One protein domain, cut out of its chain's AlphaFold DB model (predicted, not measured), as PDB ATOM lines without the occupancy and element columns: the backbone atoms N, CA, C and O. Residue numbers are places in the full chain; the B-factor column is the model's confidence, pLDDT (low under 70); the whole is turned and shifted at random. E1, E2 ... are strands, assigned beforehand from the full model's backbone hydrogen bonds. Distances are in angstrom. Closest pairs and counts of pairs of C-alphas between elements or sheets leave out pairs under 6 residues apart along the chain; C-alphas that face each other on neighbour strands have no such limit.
ATOM      1  N   GLU A  82       1.298  31.310  22.647       84.25
ATOM      2  CA  GLU A  82       0.550  32.569  22.610       84.25
ATOM      3  C   GLU A  82       1.384  33.788  23.033       84.25
ATOM      4  O   GLU A  82       1.170  34.894  22.525       84.25
ATOM      5  N   ALA A  83       2.360  33.608  23.932       83.75
ATOM      6  CA  ALA A  83       3.222  34.699  24.385       83.75
ATOM      7  C   ALA A  83       4.386  34.981  23.433       83.75
ATOM      8  O   ALA A  83       5.122  35.947  23.643       83.75
ATOM      9  N   LYS A  84       4.590  34.178  22.382       87.69
ATOM     10  CA  LYS A  84       5.680  34.422  21.432       87.69
ATOM     11  C   LYS A  84       5.426  35.720  20.637       87.69
ATOM     12  O   LYS A  84       4.288  35.988  20.236       87.69
ATOM     13  N   PRO A  85       6.470  36.522  20.329       83.81
ATOM     14  CA  PRO A  85       6.330  37.836  19.683       83.81
ATOM     15  C   PRO A  85       5.524  37.844  18.374       83.81
ATOM     16  O   PRO A  85       4.864  38.831  18.057       83.81
ATOM     17  N   HIS A  86       5.547  36.740  17.625       84.56
ATOM     18  CA  HIS A  86       4.910  36.623  16.309       84.56
ATOM     19  C   HIS A  86       3.858  35.516  16.244       84.56
ATOM     20  O   HIS A  86       3.567  34.995  15.167       84.56
ATOM     21  N   TRP A  87       3.274  35.156  17.387       87.31
ATOM     22  CA  TRP A  87       2.239  34.134  17.429       87.31
ATOM     23  C   TRP A  87       1.007  34.510  16.592       87.31
ATOM     24  O   TRP A  87       0.485  35.634  16.660       87.31
ATOM     25  N   LYS A  88       0.536  33.536  15.804       86.94
ATOM     26  CA  LYS A  88      -0.647  33.632  14.945       86.94
ATOM     27  C   LYS A  88      -1.621  32.496  15.260       86.94
ATOM     28  O   LYS A  88      -1.479  31.401  14.733       86.94
ATOM     29  N   GLY A  89      -2.620  32.780  16.094       85.50
ATOM     30  CA  GLY A  89      -3.719  31.857  16.384       85.50
ATOM     31  C   GLY A  89      -4.934  31.997  15.464       85.50
ATOM     32  O   GLY A  89      -5.061  32.969  14.708       85.50
ATOM     33  N   LYS A  90      -5.855  31.032  15.596       91.44
ATOM     34  CA  LYS A  90      -7.221  31.083  15.049       91.44
ATOM     35  C   LYS A  90      -7.912  32.365  15.518       91.44
ATOM     36  O   LYS A  90      -7.736  32.761  16.662       91.44
ATOM     37  N   ARG A  91      -8.718  32.999  14.665       91.88
ATOM     38  CA  ARG A  91      -9.557  34.143  15.054       91.88
ATOM     39  C   ARG A  91     -11.002  33.708  15.242       91.88
ATOM     40  O   ARG A  91     -11.487  32.864  14.488       91.88
ATOM     41  N   LEU A  92     -11.663  34.272  16.244       87.31
ATOM     42  CA  LEU A  92     -13.099  34.106  16.432       87.31
ATOM     43  C   LEU A  92     -13.852  35.047  15.487       87.31
ATOM     44  O   LEU A  92     -13.452  36.197  15.302       87.31
ATOM     45  N   ASN A  93     -14.928  34.551  14.878       86.75
ATOM     46  CA  ASN A  93     -15.838  35.352  14.067       86.75
ATOM     47  C   ASN A  93     -17.264  34.760  14.146       86.75
ATOM     48  O   ASN A  93     -17.479  33.693  13.566       86.75
ATOM     49  N   PRO A  94     -18.221  35.397  14.847       87.31
ATOM     50  CA  PRO A  94     -18.062  36.620  15.636       87.31
ATOM     51  C   PRO A  94     -17.194  36.395  16.882       87.31
ATOM     52  O   PRO A  94     -17.040  35.274  17.365       87.31
ATOM     53  N   VAL A  95     -16.618  37.474  17.407       87.44
ATOM     54  CA  VAL A  95     -15.922  37.446  18.696       87.44
ATOM     55  C   VAL A  95     -16.975  37.421  19.806       87.44
ATOM     56  O   VAL A  95     -17.764  38.355  19.929       87.44
ATOM     57  N   SER A  96     -17.006  36.343  20.590       87.31
ATOM     58  CA  SER A  96     -17.931  36.162  21.711       87.31
ATOM     59  C   SER A  96     -17.230  35.440  22.852       87.31
ATOM     60  O   SER A  96     -16.450  34.522  22.626       87.31
ATOM     61  N   ILE A  97     -17.551  35.840  24.081       85.81
ATOM     62  CA  ILE A  97     -17.089  35.180  25.310       85.81
ATOM     63  C   ILE A  97     -17.864  33.869  25.545       85.81
ATOM     64  O   ILE A  97     -17.386  32.954  26.210       85.81
ATOM     65  N   ARG A  98     -19.080  33.753  24.994       86.50
ATOM     66  CA  ARG A  98     -19.959  32.591  25.172       86.50
ATOM     67  C   ARG A  98     -20.136  31.835  23.867       86.50
ATOM     68  O   ARG A  98     -20.449  32.444  22.841       86.50
ATOM     69  N   ASN A  99     -20.013  30.514  23.947       87.62
ATOM     70  CA  ASN A  99     -20.402  29.598  22.885       87.62
ATOM     71  C   ASN A  99     -21.748  28.942  23.229       87.62
ATOM     72  O   ASN A  99     -21.803  28.237  24.237       87.62
ATOM     73  N   PRO A 100     -22.814  29.131  22.430       89.00
ATOM     74  CA  PRO A 100     -24.093  28.457  22.657       89.00
ATOM     75  C   PRO A 100     -23.986  26.927  22.691       89.00
ATOM     76  O   PRO A 100     -24.715  26.292  23.447       89.00
ATOM     77  N   ASP A 101     -23.048  26.352  21.932       90.19
ATOM     78  CA  ASP A 101     -22.830  24.899  21.877       90.19
ATOM     79  C   ASP A 101     -22.115  24.360  23.127       90.19
ATOM     80  O   ASP A 101     -22.163  23.167  23.424       90.19
ATOM     81  N   GLU A 102     -21.436  25.234  23.875       89.75
ATOM     82  CA  GLU A 102     -20.629  24.874  25.042       89.75
ATOM     83  C   GLU A 102     -20.853  25.873  26.195       89.75
ATOM     84  O   GLU A 102     -19.920  26.568  26.600       89.75
ATOM     85  N   PRO A 103     -22.070  25.955  26.767       87.50
ATOM     86  CA  PRO A 103     -22.434  26.991  27.741       87.50
ATOM     87  C   PRO A 103     -21.673  26.886  29.071       87.50
ATOM     88  O   PRO A 103     -21.590  27.861  29.812       87.50
ATOM     89  N   ALA A 104     -21.104  25.715  29.371       86.56
ATOM     90  CA  ALA A 104     -20.251  25.492  30.536       86.56
ATOM     91  C   ALA A 104     -18.821  26.031  30.354       86.56
ATOM     92  O   ALA A 104     -18.020  25.937  31.282       86.56
ATOM     93  N   PHE A 105     -18.477  26.552  29.173       85.94
ATOM     94  CA  PHE A 105     -17.161  27.098  28.871       85.94
ATOM     95  C   PHE A 105     -17.233  28.588  28.558       85.94
ATOM     96  O   PHE A 105     -18.133  29.069  27.871       85.94
ATOM     97  N   ILE A 106     -16.220  29.299  29.030       84.69
ATOM     98  CA  ILE A 106     -15.998  30.711  28.773       84.69
ATOM     99  C   ILE A 106     -14.806  30.830  27.821       84.69
ATOM    100  O   ILE A 106     -13.785  30.168  28.014       84.69
ATOM    101  N   GLN A 107     -14.964  31.578  26.731       83.94
ATOM    102  CA  GLN A 107     -13.939  31.756  25.704       83.94
ATOM    103  C   GLN A 107     -13.102  33.002  25.988       83.94
ATOM    104  O   GLN A 107     -13.649  34.094  26.130       83.94
ATOM    105  N   SER A 108     -11.778  32.846  25.957       86.25
ATOM    106  CA  SER A 108     -10.830  33.959  25.985       86.25
ATOM    107  C   SER A 108     -10.306  34.252  24.580       86.25
ATOM    108  O   SER A 108     -10.042  33.354  23.765       86.25
ATOM    109  N   TYR A 109     -10.162  35.537  24.278       87.38
ATOM    110  CA  TYR A 109      -9.645  36.024  23.011       87.38
ATOM    111  C   TYR A 109      -8.845  37.308  23.211       87.38
ATOM    112  O   TYR A 109      -9.102  38.094  24.112       87.38
ATOM    113  N   CYS A 110      -7.910  37.559  22.300       88.31
ATOM    114  CA  CYS A 110      -7.138  38.786  22.276       88.31
ATOM    115  C   CYS A 110      -8.014  39.946  21.780       88.31
ATOM    116  O   CYS A 110      -8.396  39.937  20.602       88.31
ATOM    117  N   PRO A 111      -8.308  40.972  22.600       87.56
ATOM    118  CA  PRO A 111      -9.220  42.048  22.218       87.56
ATOM    119  C   PRO A 111      -8.685  42.899  21.059       87.56
ATOM    120  O   PRO A 111      -9.468  43.448  20.292       87.56
ATOM    121  N   ALA A 112      -7.363  42.963  20.876       88.06
ATOM    122  CA  ALA A 112      -6.747  43.723  19.791       88.06
ATOM    123  C   ALA A 112      -6.865  43.042  18.413       88.06
ATOM    124  O   ALA A 112      -6.831  43.719  17.387       88.06
ATOM    125  N   THR A 113      -6.953  41.707  18.359       88.31
ATOM    126  CA  THR A 113      -6.853  40.948  17.094       88.31
ATOM    127  C   THR A 113      -7.988  39.951  16.856       88.31
ATOM    128  O   THR A 113      -8.074  39.389  15.760       88.31
ATOM    129  N   GLY A 114      -8.820  39.681  17.865       89.88
ATOM    130  CA  GLY A 114      -9.836  38.626  17.855       89.88
ATOM    131  C   GLY A 114      -9.258  37.205  17.860       89.88
ATOM    132  O   GLY A 114      -9.977  36.251  17.565       89.88
ATOM    133  N   GLN A 115      -7.957  37.037  18.127       89.88
ATOM    134  CA  GLN A 115      -7.324  35.716  18.187       89.88
ATOM    135  C   GLN A 115      -7.811  34.940  19.409       89.88
ATOM    136  O   GLN A 115      -7.754  35.447  20.517       89.88
ATOM    137  N   TYR A 116      -8.252  33.708  19.204       88.75
ATOM    138  CA  TYR A 116      -8.684  32.791  20.247       88.75
ATOM    139  C   TYR A 116      -7.500  32.376  21.126       88.75
ATOM    140  O   TYR A 116      -6.528  31.828  20.607       88.75
ATOM    141  N   LEU A 117      -7.595  32.637  22.431       86.56
ATOM    142  CA  LEU A 117      -6.563  32.321  23.427       86.56
ATOM    143  C   LEU A 117      -6.867  31.026  24.193       86.56
ATOM    144  O   LEU A 117      -5.983  30.463  24.828       86.56
ATOM    145  N   GLY A 118      -8.101  30.528  24.111       85.94
ATOM    146  CA  GLY A 118      -8.512  29.293  24.766       85.94
ATOM    147  C   GLY A 118      -9.929  29.372  25.312       85.94
ATOM    148  O   GLY A 118     -10.649  30.347  25.098       85.94
ATOM    149  N   LYS A 119     -10.332  28.318  26.021       83.69
ATOM    150  CA  LYS A 119     -11.588  28.283  26.767       83.69
ATOM    151  C   LYS A 119     -11.376  27.679  28.142       83.69
ATOM    152  O   LYS A 119     -10.575  26.756  28.298       83.69
ATOM    153  N   PHE A 120     -12.145  28.159  29.103       82.50
ATOM    154  CA  PHE A 120     -12.075  27.757  30.497       82.50
ATOM    155  C   PHE A 120     -13.428  27.224  30.936       82.50
ATOM    156  O   PHE A 120     -14.467  27.792  30.610       82.50
ATOM    157  N   LYS A 121     -13.427  26.095  31.642       84.06
ATOM    158  CA  LYS A 121     -14.657  25.542  32.202       84.06
ATOM    159  C   LYS A 121     -15.107  26.445  33.352       84.06
ATOM    160  O   LYS A 121     -14.309  26.741  34.236       84.06
ATOM    161  N   SER A 122     -16.369  26.858  33.341       82.06
ATOM    162  CA  SER A 122     -16.987  27.549  34.467       82.06
ATOM    163  C   SER A 122     -17.120  26.573  35.638       82.06
ATOM    164  O   SER A 122     -17.638  25.466  35.468       82.06
ATOM    165  N   SER A 123     -16.597  26.959  36.801       80.94
ATOM    166  CA  SER A 123     -16.643  26.126  38.002       80.94
ATOM    167  C   SER A 123     -18.074  25.982  38.512       80.94
ATOM    168  O   SER A 123     -18.833  26.952  38.559       80.94
TER     169      SER A 123
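Overview. This is residues 82 to 123 of the 285 residues of the protein "Aldedh domain-containing protein" of Kuraishia capsulata CBS 1993 (UniProt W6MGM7). There is little regular structure: a single two-stranded hairpin, E1 and E2, and a long looping stretch, residues 82 to 104, that hooks past the hairpin's turn end and then runs along it to its open end. The printed part has 42 residues, no named helix and two named strands, E1 then E2, in an antiparallel sheet of order E1 - E2; the class is all strand, with 11 residues in named elements. It is only just compact, close to loose, with a radius of gyration of the C-alphas of 10.9 A, and spans 31 by 21 by 13 A.

Along the chain. Residues 82 to 104 hold no named element; C-alpha 82 is at (0.550, 32.569, 22.610). E1, residues 105 to 109, is 13.1 A long and begins at C-alpha 105 (-17.161, 27.098, 28.871). E2, residues 116 to 121, is 15.2 A long and ends at C-alpha 121 (-14.657, 25.542, 32.202).

Arrangement. E1 and E2 form a hairpin, antiparallel at 158 degrees between their directions. C-alphas 107 and 119 face each other at 4.3 A. N 106 and O 120, and N 120 and O 106, are within hydrogen-bond range, each at 2.8 A.

Size, cuts and confidence. The C-alphas farthest apart, of His 86 and Ser 123, are 32.3 A apart. The printed part has no cut, and the link from E1 to E2 is short. No printed residue is under 70 in pLDDT.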